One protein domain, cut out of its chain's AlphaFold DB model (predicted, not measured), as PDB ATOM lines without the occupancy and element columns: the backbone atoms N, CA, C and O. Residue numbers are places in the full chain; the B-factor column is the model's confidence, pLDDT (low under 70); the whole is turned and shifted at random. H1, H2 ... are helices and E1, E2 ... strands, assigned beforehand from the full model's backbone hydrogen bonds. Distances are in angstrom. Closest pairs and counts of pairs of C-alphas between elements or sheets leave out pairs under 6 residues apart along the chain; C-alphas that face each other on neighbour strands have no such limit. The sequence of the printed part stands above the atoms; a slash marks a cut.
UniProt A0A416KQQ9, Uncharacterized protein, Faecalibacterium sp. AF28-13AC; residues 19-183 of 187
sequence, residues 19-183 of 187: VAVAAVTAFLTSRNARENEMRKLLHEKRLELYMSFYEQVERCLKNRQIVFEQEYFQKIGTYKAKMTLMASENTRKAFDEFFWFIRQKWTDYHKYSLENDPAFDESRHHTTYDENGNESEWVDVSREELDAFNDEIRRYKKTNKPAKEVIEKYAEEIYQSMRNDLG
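Overview. This is residues 19 to 183 of the 187 residues of an uncharacterized protein of Faecalibacterium sp. AF28-13AC (UniProt A0A416KQQ9). Four stretches of helix, the second half of the very long H1, H4, H5 and H7, make a narrow aligned bundle in which H1 and H5 stand at opposite corners, with H4 on one side and H7 on the other. The first part of H1, residues 19 to 41, sticks out as a bare arm at one end, while H6 runs beyond the bundle towards a two-stranded hairpin, E1 and E2, at the other end. The 165 printed residues hold seven named helices and two named strands, in the order H1 H2 H3 H4 H5 E1 E2 H6 H7; the class is mostly helix, and the sheet, E1 - E2, is antiparallel. The whole is extended, with a radius of gyration of the C-alphas of 25.6 A, and flat, spanning 94 by 49 by 19 A.

Arrangement. E1, residues 125 to 129, and E2, residues 135 to 139, form an antiparallel hairpin, with N 126 and O 138 within hydrogen-bond range at 2.9 A. The hub is H5, residues 89 to 116. H6, residues 143 to 160, is close to H5 but not clearly touching, with the closest C-alphas, of Ser 113 and Ile 153, 7.0 A apart. H7, residues 164 to 181, touches residues 90 to 98 of H5, closest at the C-alphas of Thr 91 and Ser 177, 4.9 A, at a shallow tilt of 31 degrees, opposite ways. H4, residues 79 to 86, forms a helical hairpin with H5, closest at the C-alphas of Met 83 and Arg 92, 5.7 A. H3, residues 70 to 77, touches H5 at the C-alphas of Phe 73 and Arg 103, 6.9 A. H2, residues 64 to 68, touches H5 at the C-alphas of Phe 68 and Trp 106, 5.3 A. H1, residues 19 to 62, is apart from H5 but touches H4 with residues 42 to 53 alone, closest at the C-alphas of Arg 46 and Met 86, 6.2 A, and H7 with residues 50 to 61 alone, closest at the C-alphas of Leu 61 and Ile 167, 6.5 A. Helix packing is mostly aligned, at shallow tilts. Every O i to N i+4 pair is within hydrogen-bond range in H3, H4, H5, H6 and H7; H1 has 39 of 40, and H2 has 0 of 1, with 1 of 2 O i to N i+3 pairs.

Along the chain. H1 is 63.7 A long, from C-alpha 19 at (19.257, 134.351, 39.455). H5 is 40.1 A, H6 25.5 A and H7 25.6 A, ending at C-alpha 181, (49.521, 107.098, 43.147).

Size, cuts and confidence. The C-alphas farthest apart are those of Val 19 and Glu 131, 94.4 A. The printed part has no cut and no long link, and no printed residue is under 70 in pLDDT.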
ATOM      1  N   VAL A  19      19.667 135.590  40.130       73.44
ATOM      2  CA  VAL A  19      19.257 134.351  39.455       73.44
ATOM      3  C   VAL A  19      20.319 133.837  38.474       73.44
ATOM      4  O   VAL A  19      20.606 132.645  38.458       73.44
ATOM      5  N   ALA A  20      20.937 134.713  37.678       71.44
ATOM      6  CA  ALA A  20      22.014 134.352  36.756       71.44
ATOM      7  C   ALA A  20      23.288 133.924  37.508       71.44
ATOM      8  O   ALA A  20      23.890 132.912  37.154       71.44
ATOM      9  N   VAL A  21      23.659 134.626  38.589       76.81
ATOM     10  CA  VAL A  21      24.789 134.226  39.456       76.81
ATOM     11  C   VAL A  21      24.515 132.877  40.120       76.81
ATOM     12  O   VAL A  21      25.382 132.001  40.117       76.81
ATOM     13  N   ALA A  22      23.305 132.674  40.648       77.69
ATOM     14  CA  ALA A  22      22.895 131.409  41.247       77.69
ATOM     15  C   ALA A  22      22.923 130.258  40.229       77.69
ATOM     16  O   ALA A  22      23.441 129.189  40.545       77.69
ATOM     17  N   ALA A  23      22.452 130.479  38.996       77.69
ATOM     18  CA  ALA A  23      22.478 129.476  37.932       77.69
ATOM     19  C   ALA A  23      23.911 129.068  37.545       77.69
ATOM     20  O   ALA A  23      24.210 127.876  37.465       77.69
ATOM     21  N   VAL A  24      24.820 130.036  37.368       80.75
ATOM     22  CA  VAL A  24      26.242 129.767  37.077       80.75
ATOM     23  C   VAL A  24      26.913 129.044  38.247       80.75
ATOM     24  O   VAL A  24      27.632 128.067  38.039       80.75
ATOM     25  N   THR A  25      26.640 129.467  39.481       82.44
ATOM     26  CA  THR A  25      27.210 128.850  40.687       82.44
ATOM     27  C   THR A  25      26.719 127.413  40.860       82.44
ATOM     28  O   THR A  25      27.523 126.522  41.129       82.44
ATOM     29  N   ALA A  26      25.426 127.154  40.648       81.75
ATOM     30  CA  ALA A  26      24.848 125.812  40.688       81.75
ATOM     31  C   ALA A  26      25.421 124.902  39.589       81.75
ATOM     32  O   ALA A  26      25.714 123.735  39.850       81.75
ATOM     33  N   PHE A  27      25.643 125.430  38.380       81.81
ATOM     34  CA  PHE A  27      26.285 124.696  37.288       81.81
ATOM     35  C   PHE A  27      27.753 124.351  37.587       81.81
ATOM     36  O   PHE A  27      28.171 123.209  37.407       81.81
ATOM     37  N   LEU A  28      28.542 125.307  38.085       79.81
ATOM     38  CA  LEU A  28      29.934 125.053  38.472       79.81
ATOM     39  C   LEU A  28      30.020 124.074  39.645       79.81
ATOM     40  O   LEU A  28      30.846 123.165  39.632       79.81
ATOM     41  N   THR A  29      29.135 124.215  40.634       87.06
ATOM     42  CA  THR A  29      29.074 123.318  41.794       87.06
ATOM     43  C   THR A  29      28.700 121.901  41.375       87.06
ATOM     44  O   THR A  29      29.351 120.961  41.820       87.06
ATOM     45  N   SER A  30      27.714 121.725  40.488       78.00
ATOM     46  CA  SER A  30      27.320 120.396  40.004       78.00
ATOM     47  C   SER A  30      28.418 119.738  39.168       78.00
ATOM     48  O   SER A  30      28.693 118.549  39.337       78.00
ATOM     49  N   ARG A  31      29.114 120.508  38.325       85.19
ATOM     50  CA  ARG A  31      30.264 120.016  37.564       85.19
ATOM     51  C   ARG A  31      31.423 119.619  38.482       85.19
ATOM     52  O   ARG A  31      31.951 118.522  38.333       85.19
ATOM     53  N   ASN A  32      31.769 120.459  39.455       81.75
ATOM     54  CA  ASN A  32      32.816 120.163  40.435       81.75
ATOM     55  C   ASN A  32      32.450 118.964  41.320       81.75
ATOM     56  O   ASN A  32      33.313 118.142  41.619       81.75
ATOM     57  N   ALA A  33      31.182 118.832  41.717       84.19
ATOM     58  CA  ALA A  33      30.690 117.679  42.465       84.19
ATOM     59  C   ALA A  33      30.850 116.392  41.647       84.19
ATOM     60  O   ALA A  33      31.454 115.440  42.134       84.19
ATOM     61  N   ARG A  34      30.428 116.401  40.375       82.12
ATOM     62  CA  ARG A  34      30.595 115.265  39.458       82.12
ATOM     63  C   ARG A  34      32.066 114.913  39.230       82.12
ATOM     64  O   ARG A  34      32.423 113.739  39.228       82.12
ATOM     65  N   GLU A  35      32.928 115.909  39.030       84.12
ATOM     66  CA  GLU A  35      34.372 115.691  38.883       84.12
ATOM     67  C   GLU A  35      34.980 115.101  40.166       84.12
ATOM     68  O   GLU A  35      35.781 114.168  40.094       84.12
ATOM     69  N   ASN A  36      34.569 115.575  41.344       85.19
ATOM     70  CA  ASN A  36      35.018 115.034  42.627       85.19
ATOM     71  C   ASN A  36      34.521 113.604  42.875       85.19
ATOM     72  O   ASN A  36      35.297 112.771  43.341       85.19
ATOM     73  N   GLU A  37      33.267 113.294  42.554       87.81
ATOM     74  CA  GLU A  37      32.727 111.931  42.625       87.81
ATOM     75  C   GLU A  37      33.476 110.987  41.685       87.81
ATOM     76  O   GLU A  37      33.894 109.911  42.103       87.81
ATOM     77  N   MET A  38      33.733 111.416  40.446       84.88
ATOM     78  CA  MET A  38      34.526 110.645  39.486       84.88
ATOM     79  C   MET A  38      35.939 110.372  40.017       84.88
ATOM     80  O   MET A  38      36.442 109.257  39.894       84.88
ATOM     81  N   ARG A  39      36.584 111.372  40.633       85.12
ATOM     82  CA  ARG A  39      37.910 111.216  41.254       85.12
ATOM     83  C   ARG A  39      37.882 110.227  42.415       85.12
ATOM     84  O   ARG A  39      38.780 109.393  42.498       85.12
ATOM     85  N   LYS A  40      36.862 110.287  43.277       87.75
ATOM     86  CA  LYS A  40      36.672 109.323  44.374       87.75
ATOM     87  C   LYS A  40      36.479 107.907  43.839       87.75
ATOM     88  O   LYS A  40      37.200 107.009  44.253       87.75
ATOM     89  N   LEU A  41      35.596 107.730  42.855       89.12
ATOM     90  CA  LEU A  41      35.348 106.433  42.227       89.12
ATOM     91  C   LEU A  41      36.618 105.865  41.578       89.12
ATOM     92  O   LEU A  41      36.935 104.690  41.749       89.12
ATOM     93  N   LEU A  42      37.370 106.696  40.849       88.25
ATOM     94  CA  LEU A  42      38.644 106.289  40.256       88.25
ATOM     95  C   LEU A  42      39.644 105.865  41.337       88.25
ATOM     96  O   LEU A  42      40.332 104.859  41.175       88.25
ATOM     97  N   HIS A  43      39.719 106.613  42.435       90.75
ATOM     98  CA  HIS A  43      40.593 106.299  43.556       90.75
ATOM     99  C   HIS A  43      40.226 104.960  44.216       90.75
ATOM    100  O   HIS A  43      41.099 104.116  44.403       90.75
ATOM    101  N   GLU A  44      38.941 104.713  44.477       92.12
ATOM    102  CA  GLU A  44      38.447 103.434  45.002       92.12
ATOM    103  C   GLU A  44      38.779 102.266  44.063       92.12
ATOM    104  O   GLU A  44      39.279 101.230  44.500       92.12
ATOM    105  N   LYS A  45      38.578 102.445  42.751       93.69
ATOM    106  CA  LYS A  45      38.892 101.416  41.748       93.69
ATOM    107  C   LYS A  45      40.388 101.139  41.625       93.69
ATOM    108  O   LYS A  45      40.778  99.987  41.430       93.69
ATOM    109  N   ARG A  46      41.237 102.162  41.772       94.19
ATOM    110  CA  ARG A  46      42.697 101.993  41.872       94.19
ATOM    111  C   ARG A  46      43.076 101.212  43.120       94.19
ATOM    112  O   ARG A  46      43.860 100.278  43.013       94.19
ATOM    113  N   LEU A  47      42.507 101.555  44.276       94.69
ATOM    114  CA  LEU A  47      42.776 100.857  45.532       94.69
ATOM    115  C   LEU A  47      42.421  99.367  45.424       94.69
ATOM    116  O   LEU A  47      43.248  98.518  45.747       94.69
ATOM    117  N   GLU A  48      41.235  99.050  44.902       95.62
ATOM    118  CA  GLU A  48      40.787  97.674  44.654       95.62
ATOM    119  C   GLU A  48      41.757  96.923  43.722       95.62
ATOM    120  O   GLU A  48      42.196  95.808  44.023       95.62
ATOM    121  N   LEU A  49      42.149  97.556  42.609       96.62
ATOM    122  CA  LEU A  49      43.108  96.994  41.659       96.62
ATOM    123  C   LEU A  49      44.464  96.708  42.317       96.62
ATOM    124  O   LEU A  49      45.034  95.635  42.110       96.62
ATOM    125  N   TYR A  50      44.986  97.669  43.078       97.06
ATOM    126  CA  TYR A  50      46.314  97.601  43.681       97.06
ATOM    127  C   TYR A  50      46.372  96.567  44.792       97.06
ATOM    128  O   TYR A  50      47.320  95.791  44.814       97.06
ATOM    129  N   MET A  51      45.341  96.470  45.633       96.38
ATOM    130  CA  MET A  51      45.255  95.412  46.641       96.38
ATOM    131  C   MET A  51      45.185  94.026  45.997       96.38
ATOM    132  O   MET A  51      45.938  93.127  46.364       96.38
ATOM    133  N   SER A  52      44.359  93.865  44.961       96.69
ATOM    134  CA  SER A  52      44.274  92.588  44.250       96.69
ATOM    135  C   SER A  52      45.597  92.199  43.581       96.69
ATOM    136  O   SER A  52      45.947  91.019  43.540       96.69
ATOM    137  N   PHE A  53      46.345  93.169  43.047       97.56
ATOM    138  CA  PHE A  53      47.659  92.911  42.461       97.56
ATOM    139  C   PHE A  53      48.732  92.641  43.524       97.56
ATOM    140  O   PHE A  53      49.539  91.727  43.354       97.56
ATOM    141  N   TYR A  54      48.706  93.381  44.634       96.38
ATOM    142  CA  TYR A  54      49.574  93.189  45.794       96.38
ATOM    143  C   TYR A  54      49.542  91.732  46.265       96.38
ATOM    144  O   TYR A  54      50.594  91.115  46.425       96.38
ATOM    145  N   GLU A  55      48.349  91.141  46.375       97.31
ATOM    146  CA  GLU A  55      48.181  89.726  46.719       97.31
ATOM    147  C   GLU A  55      48.908  88.785  45.747       97.31
ATOM    148  O   GLU A  55      49.456  87.765  46.165       97.31
ATOM    149  N   GLN A  56      48.951  89.108  44.450       97.81
ATOM    150  CA  GLN A  56      49.657  88.281  43.466       97.81
ATOM    151  C   GLN A  56      51.180  88.397  43.583       97.81
ATOM    152  O   GLN A  56      51.883  87.408  43.354       97.81
ATOM    153  N   VAL A  57      51.694  89.571  43.950       97.25
ATOM    154  CA  VAL A  57      53.121  89.760  44.245       97.25
ATOM    155  C   VAL A  57      53.497  88.983  45.513       97.25
ATOM    156  O   VAL A  57      54.462  88.221  45.504       97.25
ATOM    157  N   GLU A  58      52.668  89.050  46.557       97.12
ATOM    158  CA  GLU A  58      52.849  88.288  47.802       97.12
ATOM    159  C   GLU A  58      52.821  86.770  47.585       97.12
ATOM    160  O   GLU A  58      53.637  86.033  48.146       97.12
ATOM    161  N   ARG A  59      51.913  86.269  46.736       97.50
ATOM    162  CA  ARG A  59      51.897  84.850  46.337       97.50
ATOM    163  C   ARG A  59      53.226  84.428  45.709       97.50
ATOM    164  O   ARG A  59      53.728  83.354  46.036       97.50
ATOM    165  N   CYS A  60      53.812  85.277  44.865       97.44
ATOM    166  CA  CYS A  60      55.107  85.028  44.232       97.44
ATOM    167  C   CYS A  60      56.266  85.057  45.232       97.44
ATOM    168  O   CYS A  60      57.132  84.184  45.194       97.44
ATOM    169  N   LEU A  61      56.259  85.995  46.184       96.62
ATOM    170  CA  LEU A  61      57.249  86.044  47.264       96.62
ATOM    171  C   LEU A  61      57.221  84.772  48.127       96.62
ATOM    172  O   LEU A  61      58.280  84.211  48.436       96.62
ATOM    173  N   LYS A  62      56.018  84.285  48.464       97.44
ATOM    174  CA  LYS A  62      55.806  83.052  49.244       97.44
ATOM    175  C   LYS A  62      56.212  81.799  48.472       97.44
ATOM    176  O   LYS A  62      56.941  80.962  49.003       97.44
ATOM    177  N   ASN A  63      55.773  81.676  47.221       97.75
ATOM    178  CA  ASN A  63      56.130  80.572  46.337       97.75
ATOM    179  C   ASN A  63      56.695  81.097  45.015       97.75
ATOM    180  O   ASN A  63      55.970  81.342  44.056       97.75
ATOM    181  N   ARG A  64      58.023  81.168  44.927       97.81
ATOM    182  CA  ARG A  64      58.713  81.691  43.736       97.81
ATOM    183  C   ARG A  64      58.591  80.789  42.510       97.81
ATOM    184  O   ARG A  64      58.884  81.235  41.409       97.81
ATOM    185  N   GLN A  65      58.180  79.529  42.673       98.12
ATOM    186  CA  GLN A  65      57.944  78.632  41.536       98.12
ATOM    187  C   GLN A  65      56.629  78.929  40.814       98.12
ATOM    188  O   GLN A  65      56.465  78.468  39.689       98.12
ATOM    189  N   ILE A  66      55.744  79.738  41.409       98.12
ATOM    190  CA  ILE A  66      54.454  80.105  40.816       98.12
ATOM    191  C   ILE A  66      54.611  80.840  39.474       98.12
ATOM    192  O   ILE A  66      53.715  80.825  38.641       98.12
ATOM    193  N   VAL A  67      55.780  81.442  39.216       98.25
ATOM    194  CA  VAL A  67      56.103  82.062  37.918       98.25
ATOM    195  C   VAL A  67      56.141  81.049  36.765       98.25
ATOM    196  O   VAL A  67      56.076  81.439  35.604       98.25
ATOM    197  N   PHE A  68      56.241  79.756  37.090       98.44
ATOM    198  CA  PHE A  68      56.176  78.621  36.170       98.44
ATOM    199  C   PHE A  68      54.796  77.956  36.165       98.44
ATOM    200  O   PHE A  68      54.690  76.758  35.890       98.44
ATOM    201  N   GLU A  69      53.741  78.689  36.516       97.50
ATOM    202  CA  GLU A  69      52.361  78.217  36.442       97.50
ATOM    203  C   GLU A  69      51.577  79.059  35.432       97.50
ATOM    204  O   GLU A  69      51.547  80.292  35.508       97.50
ATOM    205  N   GLN A  70      50.903  78.381  34.500       96.62
ATOM    206  CA  GLN A  70      50.117  79.033  33.452       96.62
ATOM    207  C   GLN A  70      49.023  79.921  34.043       96.62
ATOM    208  O   GLN A  70      48.828  81.047  33.586       96.62
ATOM    209  N   GLU A  71      48.337  79.427  35.077       97.81
ATOM    210  CA  GLU A  71      47.270  80.153  35.762       97.81
ATOM    211  C   GLU A  71      47.786  81.477  36.336       97.81
ATOM    212  O   GLU A  71      47.164  82.525  36.157       97.81
ATOM    213  N   TYR A  72      48.962  81.461  36.968       98.06
ATOM    214  CA  TYR A  72      49.571  82.667  37.509       98.06
ATOM    215  C   TYR A  72      49.950  83.650  36.401       98.06
ATOM    216  O   TYR A  72      49.577  84.822  36.477       98.06
ATOM    217  N   PHE A  73      50.613  83.188  35.335       97.88
ATOM    218  CA  PHE A  73      50.963  84.044  34.199       97.88
ATOM    219  C   PHE A  73      49.726  84.707  33.570       97.88
ATOM    220  O   PHE A  73      49.698  85.927  33.378       97.88
ATOM    221  N   GLN A  74      48.671  83.929  33.315       97.06
ATOM    222  CA  GLN A  74      47.403  84.443  32.795       97.06
ATOM    223  C   GLN A  74      46.778  85.455  33.757       97.06
ATOM    224  O   GLN A  74      46.353  86.531  33.326       97.06
ATOM    225  N   LYS A  75      46.778  85.158  35.064       97.31
ATOM    226  CA  LYS A  75      46.244  86.049  36.096       97.31
ATOM    227  C   LYS A  75      46.966  87.393  36.104       97.31
ATOM    228  O   LYS A  75      46.280  88.414  36.053       97.31
ATOM    229  N   ILE A  76      48.302  87.418  36.099       97.31
ATOM    230  CA  ILE A  76      49.082  88.667  35.996       97.31
ATOM    231  C   ILE A  76      48.731  89.409  34.695       97.31
ATOM    232  O   ILE A  76      48.500  90.619  34.723       97.31
ATOM    233  N   GLY A  77      48.591  88.694  33.574       96.06
ATOM    234  CA  GLY A  77      48.174  89.271  32.292       96.06
ATOM    235  C   GLY A  77      46.858  90.056  32.356       96.06
ATOM    236  O   GLY A  77      46.741  91.107  31.722       96.06
ATOM    237  N   THR A  78      45.895  89.628  33.184       96.06
ATOM    238  CA  THR A  78      44.601  90.328  33.337       96.06
ATOM    239  C   THR A  78      44.715  91.735  33.938       96.06
ATOM    240  O   THR A  78      43.814  92.559  33.752       96.06
ATOM    241  N   TYR A  79      45.812  92.047  34.637       97.19
ATOM    242  CA  TYR A  79      46.028  93.368  35.230       97.19
ATOM    243  C   TYR A  79      46.522  94.391  34.207       97.19
ATOM    244  O   TYR A  79      46.310  95.581  34.418       97.19
ATOM    245  N   LYS A  80      47.100  93.971  33.074       93.94
ATOM    246  CA  LYS A  80      47.738  94.883  32.110       93.94
ATOM    247  C   LYS A  80      46.791  95.961  31.580       93.94
ATOM    248  O   LYS A  80      47.111  97.149  31.623       93.94
ATOM    249  N   ALA A  81      45.600  95.565  31.131       92.88
ATOM    250  CA  ALA A  81      44.599  96.512  30.638       92.88
ATOM    251  C   ALA A  81      44.087  97.436  31.758       92.88
ATOM    252  O   ALA A  81      43.937  98.640  31.555       92.88
ATOM    253  N   LYS A  82      43.880  96.889  32.963       94.88
ATOM    254  CA  LYS A  82      43.393  97.643  34.129       94.88
ATOM    255  C   LYS A  82      44.417  98.675  34.613       94.88
ATOM    256  O   LYS A  82      44.047  99.822  34.845       94.88
ATOM    257  N   MET A  83      45.692  98.294  34.704       94.94
ATOM    258  CA  MET A  83      46.800  99.195  35.039       94.94
ATOM    259  C   MET A  83      46.952 100.287  33.980       94.94
ATOM    260  O   MET A  83      47.093 101.451  34.326       94.94
ATOM    261  N   THR A  84      46.831  99.943  32.694       93.19
ATOM    262  CA  THR A  84      46.886 100.929  31.598       93.19
ATOM    263  C   THR A  84      45.786 101.984  31.700       93.19
ATOM    264  O   THR A  84      46.043 103.152  31.427       93.19
ATOM    265  N   LEU A  85      44.574 101.577  32.082       91.00
ATOM    266  CA  LEU A  85      43.422 102.471  32.160       91.00
ATOM    267  C   LEU A  85      43.437 103.343  33.419       91.00
ATOM    268  O   LEU A  85      43.059 104.510  33.365       91.00
ATOM    269  N   MET A  86      43.797 102.754  34.560       92.00
ATOM    270  CA  MET A  86      43.548 103.370  35.862       92.00
ATOM    271  C   MET A  86      44.811 103.876  36.538       92.00
ATOM    272  O   MET A  86      44.704 104.845  37.282       92.00
ATOM    273  N   ALA A  87      45.978 103.278  36.311       94.62
ATOM    274  CA  ALA A  87      47.178 103.622  37.060       94.62
ATOM    275  C   ALA A  87      47.869 104.890  36.546       94.62
ATOM    276  O   ALA A  87      47.759 105.254  35.375       94.62
ATOM    277  N   SER A  88      48.615 105.562  37.425       94.12
ATOM    278  CA  SER A  88      49.611 106.548  37.005       94.12
ATOM    279  C   SER A  88      50.667 105.907  36.110       94.12
ATOM    280  O   SER A  88      50.913 104.700  36.157       94.12
ATOM    281  N   GLU A  89      51.347 106.737  35.325       95.75
ATOM    282  CA  GLU A  89      52.419 106.288  34.442       95.75
ATOM    283  C   GLU A  89      53.540 105.559  35.195       95.75
ATOM    284  O   GLU A  89      53.990 104.506  34.743       95.75
ATOM    285  N   ASN A  90      53.928 106.054  36.375       96.44
ATOM    286  CA  ASN A  90      54.956 105.425  37.208       96.44
ATOM    287  C   ASN A  90      54.528 104.036  37.695       96.44
ATOM    288  O   ASN A  90      55.295 103.084  37.575       96.44
ATOM    289  N   THR A  91      53.294 103.902  38.192       96.94
ATOM    290  CA  THR A  91      52.763 102.602  38.632       96.94
ATOM    291  C   THR A  91      52.611 101.633  37.469       96.94
ATOM    292  O   THR A  91      52.966 100.463  37.595       96.94
ATOM    293  N   ARG A  92      52.134 102.112  36.313       97.12
ATOM    294  CA  ARG A  92      52.045 101.299  35.096       97.12
ATOM    295  C   ARG A  92      53.421 100.795  34.669       97.12
ATOM    296  O   ARG A  92      53.548  99.618  34.360       97.12
ATOM    297  N   LYS A  93      54.444 101.652  34.693       97.69
ATOM    298  CA  LYS A  93      55.815 101.278  34.329       97.69
ATOM    299  C   LYS A  93      56.392 100.223  35.276       97.69
ATOM    300  O   LYS A  93      56.886  99.208  34.799       97.69
ATOM    301  N   ALA A  94      56.265 100.418  36.590       97.94
ATOM    302  CA  ALA A  94      56.716  99.437  37.581       97.94
ATOM    303  C   ALA A  94      55.994  98.084  37.414       97.94
ATOM    304  O   ALA A  94      56.617  97.022  37.452       97.94
ATOM    305  N   PHE A  95      54.681  98.117  37.156       98.00
ATOM    306  CA  PHE A  95      53.918  96.921  36.805       98.00
ATOM    307  C   PHE A  95      54.444  96.252  35.528       98.00
ATOM    308  O   PHE A  95      54.620  95.036  35.518       98.00
ATOM    309  N   ASP A  96      54.679  97.015  34.457       97.69
ATOM    310  CA  ASP A  96      55.122  96.472  33.172       97.69
ATOM    311  C   ASP A  96      56.488  95.789  33.304       97.69
ATOM    312  O   ASP A  96      56.674  94.699  32.766       97.69
ATOM    313  N   GLU A  97      57.422  96.374  34.055       97.94
ATOM    314  CA  GLU A  97      58.736  95.778  34.315       97.94
ATOM    315  C   GLU A  97      58.616  94.424  35.034       97.94
ATOM    316  O   GLU A  97      59.209  93.433  34.595       97.94
ATOM    317  N   PHE A  98      57.771  94.333  36.065       98.00
ATOM    318  CA  PHE A  98      57.477  93.059  36.724       98.00
ATOM    319  C   PHE A  98      56.756  92.071  35.795       98.00
ATOM    320  O   PHE A  98      57.108  90.894  35.742       98.00
ATOM    321  N   PHE A  99      55.764  92.526  35.024       97.94
ATOM    322  CA  PHE A  99      55.041  91.682  34.073       97.94
ATOM    323  C   PHE A  99      55.984  91.069  33.035       97.94
ATOM    324  O   PHE A  99      55.890  89.876  32.751       97.94
ATOM    325  N   TRP A 100      56.903  91.862  32.483       98.12
ATOM    326  CA  TRP A 100      57.891  91.386  31.521       98.12
ATOM    327  C   TRP A 100      58.843  90.365  32.126       98.12
ATOM    328  O   TRP A 100      59.118  89.348  31.489       98.12
ATOM    329  N   PHE A 101      59.269  90.581  33.368       98.19
ATOM    330  CA  PHE A 101      60.056  89.606  34.110       98.19
ATOM    331  C   PHE A 101      59.320  88.264  34.269       98.19
ATOM    332  O   PHE A 101      59.869  87.209  33.938       98.19
ATOM    333  N   ILE A 102      58.057  88.289  34.711       98.19
ATOM    334  CA  ILE A 102      57.231  87.077  34.839       98.19
ATOM    335  C   ILE A 102      57.021  86.416  33.474       98.19
ATOM    336  O   ILE A 102      57.159  85.199  33.356       98.19
ATOM    337  N   ARG A 103      56.734  87.207  32.432       97.94
ATOM    338  CA  ARG A 103      56.561  86.709  31.064       97.94
ATOM    339  C   ARG A 103      57.803  85.976  30.586       97.94
ATOM    340  O   ARG A 103      57.665  84.879  30.064       97.94
ATOM    341  N   GLN A 104      58.987  86.555  30.769       98.31
ATOM    342  CA  GLN A 104      60.236  85.922  30.366       98.31
ATOM    343  C   GLN A 104      60.421  84.580  31.082       98.31
ATOM    344  O   GLN A 104      60.621  83.566  30.425       98.31
ATOM    345  N   LYS A 105      60.249  84.542  32.411       98.19
ATOM    346  CA  LYS A 105      60.352  83.295  33.187       98.19
ATOM    347  C   LYS A 105      59.369  82.220  32.728       98.19
ATOM    348  O   LYS A 105      59.754  81.057  32.629       98.19
ATOM    349  N   TRP A 106      58.127  82.604  32.446       98.25
ATOM    350  CA  TRP A 106      57.114  81.687  31.935       98.25
ATOM    351  C   TRP A 106      57.442  81.199  30.520       98.25
ATOM    352  O   TRP A 106      57.359  80.004  30.260       98.25
ATOM    353  N   THR A 107      57.847  82.094  29.616       97.94
ATOM    354  CA  THR A 107      58.203  81.752  28.232       97.94
ATOM    355  C   THR A 107      59.419  80.834  28.169       97.94
ATOM    356  O   THR A 107      59.364  79.837  27.454       97.94
ATOM    357  N   ASP A 108      60.469  81.111  28.943       98.31
ATOM    358  CA  ASP A 108      61.673  80.275  28.992       98.31
ATOM    359  C   ASP A 108      61.344  78.866  29.508       98.31
ATOM    360  O   ASP A 108      61.760  77.870  28.918       98.31
ATOM    361  N   TYR A 109      60.541  78.779  30.574       98.25
ATOM    362  CA  TYR A 109      60.064  77.502  31.104       98.25
ATOM    363  C   TYR A 109      59.187  76.749  30.104       98.25
ATOM    364  O   TYR A 109      59.366  75.552  29.913       98.25
ATOM    365  N   HIS A 110      58.230  77.434  29.482       97.06
ATOM    366  CA  HIS A 110      57.296  76.801  28.561       97.06
ATOM    367  C   HIS A 110      58.025  76.271  27.329       97.06
ATOM    368  O   HIS A 110      57.807  75.129  26.946       97.06
ATOM    369  N   LYS A 111      58.959  77.054  26.776       96.94
ATOM    370  CA  LYS A 111      59.834  76.616  25.691       96.94
ATOM    371  C   LYS A 111      60.634  75.375  26.089       96.94
ATOM    372  O   LYS A 111      60.566  74.377  25.385       96.94
ATOM    373  N   TYR A 112      61.315  75.413  27.237       96.94
ATOM    374  CA  TYR A 112      62.064  74.261  27.743       96.94
ATOM    375  C   TYR A 112      61.174  73.025  27.904       96.94
ATOM    376  O   TYR A 112      61.556  71.930  27.512       96.94
ATOM    377  N   SER A 113      59.976  73.200  28.462       95.56
ATOM    378  CA  SER A 113      59.023  72.109  28.648       95.56
ATOM    379  C   SER A 113      58.600  71.495  27.321       95.56
ATOM    380  O   SER A 113      58.521  70.282  27.255       95.56
ATOM    381  N   LEU A 114      58.342  72.302  26.288       93.94
ATOM    382  CA  LEU A 114      57.954  71.804  24.967       93.94
ATOM    383  C   LEU A 114      59.112  71.087  24.261       93.94
ATOM    384  O   LEU A 114      58.909  70.029  23.686       93.94
ATOM    385  N   GLU A 115      60.322  71.647  24.325       94.19
ATOM    386  CA  GLU A 115      61.511  71.096  23.654       94.19
ATOM    387  C   GLU A 115      61.995  69.770  24.259       94.19
ATOM    388  O   GLU A 115      62.724  69.039  23.595       94.19
ATOM    389  N   ASN A 116      61.627  69.473  25.508       93.81
ATOM    390  CA  ASN A 116      62.082  68.280  26.228       93.81
ATOM    391  C   ASN A 116      60.945  67.297  26.552       93.81
ATOM    392  O   ASN A 116      61.210  66.275  27.182       93.81
ATOM    393  N   ASP A 117      59.697  67.586  26.168       94.31
ATOM    394  CA  ASP A 117      58.587  66.651  26.367       94.31
ATOM    395  C   ASP A 117      58.697  65.510  25.342       94.31
ATOM    396  O   ASP A 117      58.579  65.765  24.138       94.31
ATOM    397  N   PRO A 118      58.889  64.250  25.773       92.06
ATOM    398  CA  PRO A 118      58.962  63.126  24.847       92.06
ATOM    399  C   PRO A 118      57.665  62.929  24.044       92.06
ATOM    400  O   PRO A 118      57.707  62.329  22.975       92.06
ATOM    401  N   ALA A 119      56.524  63.458  24.504       90.38
ATOM    402  CA  ALA A 119      55.269  63.407  23.758       90.38
ATOM    403  C   ALA A 119      55.214  64.386  22.569       90.38
ATOM    404  O   ALA A 119      54.392  64.204  21.667       90.38
ATOM    405  N   PHE A 120      56.076  65.410  22.535       89.75
ATOM    406  CA  PHE A 120      56.160  66.364  21.420       89.75
ATOM    407  C   PHE A 120      57.219  66.001  20.373       89.75
ATOM    408  O   PHE A 120      57.368  66.720  19.386       89.75
ATOM    409  N   ASP A 121      57.930  64.888  20.542       88.50
ATOM    410  CA  ASP A 121      58.855  64.376  19.532       88.50
ATOM    411  C   ASP A 121      58.071  63.742  18.373       88.50
ATOM    412  O   ASP A 121      57.614  62.604  18.471       88.50
ATOM    413  N   GLU A 122      57.928  64.478  17.264       87.12
ATOM    414  CA  GLU A 122      57.194  64.052  16.059       87.12
ATOM    415  C   GLU A 122      57.656  62.692  15.515       87.12
ATOM    416  O   GLU A 122      56.863  61.973  14.910       87.12
ATOM    417  N   SER A 123      58.911  62.294  15.750       89.12
ATOM    418  CA  SER A 123      59.419  60.999  15.277       89.12
ATOM    419  C   SER A 123      58.762  59.795  15.960       89.12
ATOM    420  O   SER A 123      58.841  58.677  15.447       89.12
ATOM    421  N   ARG A 124      58.087  60.031  17.089       88.25
ATOM    422  CA  ARG A 124      57.365  59.036  17.890       88.25
ATOM    423  C   ARG A 124      55.866  59.019  17.613       88.25
ATOM    424  O   ARG A 124      55.138  58.278  18.269       88.25
ATOM    425  N   HIS A 125      55.388  59.866  16.702       91.25
ATOM    426  CA  HIS A 125      53.981  59.920  16.320       91.25
ATOM    427  C   HIS A 125      53.717  58.870  15.249       91.25
ATOM    428  O   HIS A 125      54.402  58.794  14.226       91.25
ATOM    429  N   HIS A 126      52.710  58.045  15.495       91.62
ATOM    430  CA  HIS A 126      52.356  56.935  14.632       91.62
ATOM    431  C   HIS A 126      50.890  57.018  14.241       91.62
ATOM    432  O   HIS A 126      50.003  57.122  15.088       91.62
ATOM    433  N   THR A 127      50.651  56.891  12.941       93.00
ATOM    434  CA  THR A 127      49.314  56.781  12.367       93.00
ATOM    435  C   THR A 127      49.051  55.332  11.992       93.00
ATOM    436  O   THR A 127      49.845  54.691  11.299       93.00
ATOM    437  N   THR A 128      47.922  54.805  12.445       92.19
ATOM    438  CA  THR A 128      47.447  53.462  12.104       92.19
ATOM    439  C   THR A 128      46.046  53.545  11.518       92.19
ATOM    440  O   THR A 128      45.282  54.443  11.868       92.19
ATOM    441  N   TYR A 129      45.720  52.624  10.613       93.88
ATOM    442  CA  TYR A 129      44.402  52.530   9.992       93.88
ATOM    443  C   TYR A 129      43.754  51.205  10.383       93.88
ATOM    444  O   TYR A 129      44.395  50.155  10.283       93.88
ATOM    445  N   ASP A 130      42.503  51.253  10.840       92.50
ATOM    446  CA  ASP A 130      41.726  50.047  11.131       92.50
ATOM    447  C   ASP A 130      41.193  49.376   9.846       92.50
ATOM    448  O   ASP A 130      41.358  49.876   8.731       92.50
ATOM    449  N   GLU A 131      40.529  48.225   9.990       92.38
ATOM    450  CA  GLU A 131      39.949  47.466   8.867       92.38
ATOM    451  C   GLU A 131      38.875  48.244   8.081       92.38
ATOM    452  O   GLU A 131      38.585  47.909   6.932       92.38
ATOM    453  N   ASN A 132      38.303  49.296   8.676       94.25
ATOM    454  CA  ASN A 132      37.310  50.173   8.060       94.25
ATOM    455  C   ASN A 132      37.942  51.438   7.448       94.25
ATOM    456  O   ASN A 132      37.219  52.279   6.911       94.25
ATOM    457  N   GLY A 133      39.270  51.586   7.521       90.75
ATOM    458  CA  GLY A 133      39.999  52.764   7.059       90.75
ATOM    459  C   GLY A 133      39.929  53.963   8.010       90.75
ATOM    460  O   GLY A 133      40.269  55.068   7.591       90.75
ATOM    461  N   ASN A 134      39.499  53.782   9.263       93.44
ATOM    462  CA  ASN A 134      39.533  54.851  10.259       93.44
ATOM    463  C   ASN A 134      40.962  55.064  10.758       93.44
ATOM    464  O   ASN A 134      41.661  54.111  11.104       93.44
ATOM    465  N   GLU A 135      41.362  56.328  10.833       94.44
ATOM    466  CA  GLU A 135      42.677  56.748  11.298       94.44
ATOM    467  C   GLU A 135      42.740  56.806  12.832       94.44
ATOM    468  O   GLU A 135      41.810  57.268  13.493       94.44
ATOM    469  N   SER A 136      43.842  56.331  13.407       91.06
ATOM    470  CA  SER A 136      44.156  56.444  14.831       91.06
ATOM    471  C   SER A 136      45.606  56.872  15.019       91.06
ATOM    472  O   SER A 136      46.522  56.201  14.535       91.06
ATOM    473  N   GLU A 137      45.795  57.969  15.749       92.31
ATOM    474  CA  GLU A 137      47.098  58.510  16.131       92.31
ATOM    475  C   GLU A 137      47.473  58.058  17.546       92.31
ATOM    476  O   GLU A 137      46.645  58.063  18.462       92.31
ATOM    477  N   TRP A 138      48.733  57.682  17.736       89.44
ATOM    478  CA  TRP A 138      49.302  57.406  19.052       89.44
ATOM    479  C   TRP A 138      50.773  57.824  19.098       89.44
ATOM    480  O   TRP A 138      51.424  57.956  18.062       89.44
ATOM    481  N   VAL A 139      51.291  58.051  20.307       92.00
ATOM    482  CA  VAL A 139      52.679  58.479  20.528       92.00
ATOM    483  C   VAL A 139      53.425  57.404  21.313       92.00
ATOM    484  O   VAL A 139      52.946  56.973  22.364       92.00
ATOM    485  N   ASP A 140      54.585  56.970  20.816       92.75
ATOM    486  CA  ASP A 140      55.432  55.968  21.475       92.75
ATOM    487  C   ASP A 140      56.263  56.589  22.608       92.75
ATOM    488  O   ASP A 140      57.413  57.012  22.435       92.75
ATOM    489  N   VAL A 141      55.652  56.694  23.788       92.69
ATOM    490  CA  VAL A 141      56.316  57.183  25.001       92.69
ATOM    491  C   VAL A 141      56.075  56.222  26.155       92.69
ATOM    492  O   VAL A 141      54.934  55.962  26.549       92.69
ATOM    493  N   SER A 142      57.162  55.725  26.739       93.25
ATOM    494  CA  SER A 142      57.093  54.882  27.930       93.25
ATOM    495  C   SER A 142      56.749  55.689  29.183       93.25
ATOM    496  O   SER A 142      56.971  56.900  29.285       93.25
ATOM    497  N   ARG A 143      56.234  54.998  30.201       93.31
ATOM    498  CA  ARG A 143      55.955  55.626  31.495       93.31
ATOM    499  C   ARG A 143      57.238  56.126  32.161       93.31
ATOM    500  O   ARG A 143      57.230  57.193  32.765       93.31
ATOM    501  N   GLU A 144      58.325  55.376  32.031       95.19
ATOM    502  CA  GLU A 144      59.637  55.712  32.574       95.19
ATOM    503  C   GLU A 144      60.187  57.014  31.973       95.19
ATOM    504  O   GLU A 144      60.755  57.830  32.698       95.19
ATOM    505  N   GLU A 145      59.977  57.248  30.673       94.06
ATOM    506  CA  GLU A 145      60.357  58.501  30.008       94.06
ATOM    507  C   GLU A 145      59.528  59.687  30.506       94.06
ATOM    508  O   GLU A 145      60.087  60.744  30.804       94.06
ATOM    509  N   LEU A 146      58.213  59.511  30.670       94.25
ATOM    510  CA  LEU A 146      57.349  60.547  31.246       94.25
ATOM    511  C   LEU A 146      57.733  60.871  32.695       94.25
ATOM    512  O   LEU A 146      57.754  62.038  33.087       94.25
ATOM    513  N   ASP A 147      58.055  59.860  33.504       95.88
ATOM    514  CA  ASP A 147      58.501  60.052  34.885       95.88
ATOM    515  C   ASP A 147      59.859  60.776  34.936       95.88
ATOM    516  O   ASP A 147      60.028  61.721  35.717       95.88
ATOM    517  N   ALA A 148      60.798  60.417  34.053       96.19
ATOM    518  CA  ALA A 148      62.086  61.096  33.922       96.19
ATOM    519  C   ALA A 148      61.928  62.571  33.513       96.19
ATOM    520  O   ALA A 148      62.546  63.447  34.134       96.19
ATOM    521  N   PHE A 149      61.060  62.854  32.537       96.44
ATOM    522  CA  PHE A 149      60.712  64.211  32.117       96.44
ATOM    523  C   PHE A 149      60.081  65.012  33.264       96.44
ATOM    524  O   PHE A 149      60.505  66.129  33.567       96.44
ATOM    525  N   ASN A 150      59.122  64.429  33.985       96.50
ATOM    526  CA  ASN A 150      58.494  65.077  35.137       96.50
ATOM    527  C   ASN A 150      59.517  65.445  36.225       96.50
ATOM    528  O   ASN A 150      59.455  66.533  36.810       96.50
ATOM    529  N   ASP A 151      60.481  64.566  36.494       97.50
ATOM    530  CA  ASP A 151      61.568  64.842  37.428       97.50
ATOM    531  C   ASP A 151      62.516  65.934  36.926       97.50
ATOM    532  O   ASP A 151      62.985  66.766  37.713       97.50
ATOM    533  N   GLU A 152      62.770  65.988  35.624       97.12
ATOM    534  CA  GLU A 152      63.531  67.059  34.994       97.12
ATOM    535  C   GLU A 152      62.835  68.414  35.123       97.12
ATOM    536  O   GLU A 152      63.451  69.378  35.587       97.12
ATOM    537  N   ILE A 153      61.534  68.477  34.849       97.75
ATOM    538  CA  ILE A 153      60.715  69.677  35.037       97.75
ATOM    539  C   ILE A 153      60.743  70.144  36.496       97.75
ATOM    540  O   ILE A 153      60.912  71.340  36.773       97.75
ATOM    541  N   ARG A 154      60.646  69.225  37.466       97.50
ATOM    542  CA  ARG A 154      60.776  69.558  38.899       97.50
ATOM    543  C   ARG A 154      62.151  70.151  39.218       97.50
ATOM    544  O   ARG A 154      62.227  71.157  39.934       97.50
ATOM    545  N   ARG A 155      63.233  69.570  38.683       97.56
ATOM    546  CA  ARG A 155      64.600  70.100  38.839       97.56
ATOM    547  C   ARG A 155      64.731  71.483  38.209       97.56
ATOM    548  O   ARG A 155      65.207  72.395  38.885       97.56
ATOM    549  N   TYR A 156      64.234  71.672  36.987       98.00
ATOM    550  CA  TYR A 156      64.237  72.963  36.303       98.00
ATOM    551  C   TYR A 156      63.562  74.035  37.162       98.00
ATOM    552  O   TYR A 156      64.174  75.062  37.455       98.00
ATOM    553  N   LYS A 157      62.337  73.786  37.648       97.88
ATOM    554  CA  LYS A 157      61.608  74.745  38.497       97.88
ATOM    555  C   LYS A 157      62.344  75.038  39.803       97.88
ATOM    556  O   LYS A 157      62.241  76.138  40.345       97.88
ATOM    557  N   LYS A 158      63.067  74.069  40.372       97.06
ATOM    558  CA  LYS A 158      63.836  74.258  41.615       97.06
ATOM    559  C   LYS A 158      65.068  75.133  41.402       97.06
ATOM    560  O   LYS A 158      65.325  75.991  42.246       97.06
ATOM    561  N   THR A 159      65.773  74.927  40.294       97.06
ATOM    562  CA  THR A 159      67.025  75.620  39.962       97.06
ATOM    563  C   THR A 159      66.784  77.002  39.359       97.06
ATOM    564  O   THR A 159      67.493  77.943  39.694       97.06
ATOM    565  N   ASN A 160      65.756  77.157  38.519       97.81
ATOM    566  CA  ASN A 160      65.534  78.378  37.736       97.81
ATOM    567  C   ASN A 160      64.544  79.367  38.361       97.81
ATOM    568  O   ASN A 160      64.339  80.460  37.805       97.81
ATOM    569  N   LYS A 161      63.916  79.012  39.496       97.25
ATOM    570  CA  LYS A 161      63.023  79.934  40.212       97.25
ATOM    571  C   LYS A 161      63.754  81.245  40.513       97.25
ATOM    572  O   LYS A 161      64.943  81.216  40.831       97.25
ATOM    573  N   PRO A 162      63.063  82.389  40.456       97.75
ATOM    574  CA  PRO A 162      63.650  83.663  40.831       97.75
ATOM    575  C   PRO A 162      64.316  83.628  42.210       97.75
ATOM    576  O   PRO A 162      63.812  83.002  43.155       97.75
ATOM    577  N   ALA A 163      65.427  84.352  42.324       97.62
ATOM    578  CA  ALA A 163      65.973  84.734  43.617       97.62
ATOM    579  C   ALA A 163      64.944  85.593  44.370       97.62
ATOM    580  O   ALA A 163      64.132  86.291  43.752       97.62
ATOM    581  N   LYS A 164      64.935  85.505  45.701       97.06
ATOM    582  CA  LYS A 164      63.928  86.200  46.516       97.06
ATOM    583  C   LYS A 164      64.102  87.713  46.402       97.06
ATOM    584  O   LYS A 164      63.133  88.425  46.178       97.06
ATOM    585  N   GLU A 165      65.352  88.139  46.432       97.81
ATOM    586  CA  GLU A 165      65.824  89.516  46.391       97.81
ATOM    587  C   GLU A 165      65.391  90.214  45.092       97.81
ATOM    588  O   GLU A 165      65.063  91.396  45.084       97.81
ATOM    589  N   VAL A 166      65.325  89.465  43.984       97.75
ATOM    590  CA  VAL A 166      64.847  89.984  42.692       97.75
ATOM    591  C   VAL A 166      63.355  90.305  42.751       97.75
ATOM    592  O   VAL A 166      62.941  91.358  42.275       97.75
ATOM    593  N   ILE A 167      62.539  89.425  43.342       97.44
ATOM    594  CA  ILE A 167      61.097  89.678  43.478       97.44
ATOM    595  C   ILE A 167      60.856  90.799  44.491       97.44
ATOM    596  O   ILE A 167      60.017  91.655  44.236       97.44
ATOM    597  N   GLU A 168      61.593  90.823  45.604       97.94
ATOM    598  CA  GLU A 168      61.495  91.881  46.620       97.94
ATOM    599  C   GLU A 168      61.780  93.260  46.028       97.94
ATOM    600  O   GLU A 168      61.034  94.196  46.304       97.94
ATOM    601  N   LYS A 169      62.777  93.372  45.145       98.00
ATOM    602  CA  LYS A 169      63.060  94.617  44.430       98.00
ATOM    603  C   LYS A 169      61.862  95.090  43.598       98.00
ATOM    604  O   LYS A 169      61.431  96.231  43.739       98.00
ATOM    605  N   TYR A 170      61.296  94.218  42.760       97.88
ATOM    606  CA  TYR A 170      60.109  94.574  41.973       97.88
ATOM    607  C   TYR A 170      58.912  94.916  42.867       97.88
ATOM    608  O   TYR A 170      58.166  95.852  42.577       97.88
ATOM    609  N   ALA A 171      58.725  94.164  43.953       96.62
ATOM    610  CA  ALA A 171      57.657  94.396  44.912       96.62
ATOM    611  C   ALA A 171      57.788  95.786  45.547       96.62
ATOM    612  O   ALA A 171      56.822  96.542  45.551       96.62
ATOM    613  N   GLU A 172      58.981  96.156  46.013       96.75
ATOM    614  CA  GLU A 172      59.247  97.466  46.604       96.75
ATOM    615  C   GLU A 172      58.944  98.609  45.628       96.75
ATOM    616  O   GLU A 172      58.216  99.542  45.981       96.75
ATOM    617  N   GLU A 173      59.436  98.514  44.390       96.19
ATOM    618  CA  GLU A 173      59.211  99.522  43.348       96.19
ATOM    619  C   GLU A 173      57.714  99.707  43.056       96.19
ATOM    620  O   GLU A 173      57.204 100.834  43.084       96.19
ATOM    621  N   ILE A 174      56.984  98.604  42.868       96.06
ATOM    622  CA  ILE A 174      55.537  98.613  42.632       96.06
ATOM    623  C   ILE A 174      54.780  99.175  43.840       96.06
ATOM    624  O   ILE A 174      53.895 100.022  43.689       96.06
ATOM    625  N   TYR A 175      55.090  98.713  45.051       95.88
ATOM    626  CA  TYR A 175      54.385  99.137  46.262       95.88
ATOM    627  C   TYR A 175      54.619 100.617  46.540       95.88
ATOM    628  O   TYR A 175      53.707 101.329  46.968       95.88
ATOM    629  N   GLN A 176      55.824 101.115  46.267       96.19
ATOM    630  CA  GLN A 176      56.121 102.531  46.387       96.19
ATOM    631  C   GLN A 176      55.361 103.357  45.344       96.19
ATOM    632  O   GLN A 176      54.764 104.375  45.704       96.19
ATOM    633  N   SER A 177      55.319 102.920  44.080       95.88
ATOM    634  CA  SER A 177      54.559 103.626  43.044       95.88
ATOM    635  C   SER A 177      53.057 103.634  43.338       95.88
ATOM    636  O   SER A 177      52.423 104.681  43.241       95.88
ATOM    637  N   MET A 178      52.497 102.511  43.798       95.19
ATOM    638  CA  MET A 178      51.082 102.403  44.166       95.19
ATOM    639  C   MET A 178      50.721 103.317  45.341       95.19
ATOM    640  O   MET A 178      49.720 104.026  45.270       95.19
ATOM    641  N   ARG A 179      51.550 103.362  46.395       93.50
ATOM    642  CA  ARG A 179      51.349 104.280  47.532       93.50
ATOM    643  C   ARG A 179      51.387 105.745  47.108       93.50
ATOM    644  O   ARG A 179      50.548 106.528  47.547       93.50
ATOM    645  N   ASN A 180      52.330 106.108  46.237       93.12
ATOM    646  CA  ASN A 180      52.408 107.454  45.667       93.12
ATOM    647  C   ASN A 180      51.142 107.806  44.874       93.12
ATOM    648  O   ASN A 180      50.587 108.886  45.044       93.12
ATOM    649  N   ASP A 181      50.672 106.891  44.032       92.88
ATOM    650  CA  ASP A 181      49.521 107.098  43.147       92.88
ATOM    651  C   ASP A 181      48.177 107.147  43.894       92.88
ATOM    652  O   ASP A 181      47.232 107.815  43.472       92.88
ATOM    653  N   LEU A 182      48.099 106.482  45.046       91.44
ATOM    654  CA  LEU A 182      46.992 106.626  45.990       91.44
ATOM    655  C   LEU A 182      47.113 107.893  46.858       91.44
ATOM    656  O   LEU A 182      46.222 108.176  47.651       91.44
ATOM    657  N   GLY A 183      48.196 108.666  46.750       83.88
ATOM    658  CA  GLY A 183      48.426 109.824  47.614       83.88
ATOM    659  C   GLY A 183      48.688 109.454  49.079       83.88
ATOM    660  O   GLY A 183      48.690 110.328  49.936       83.88
TER     661      GLY A 183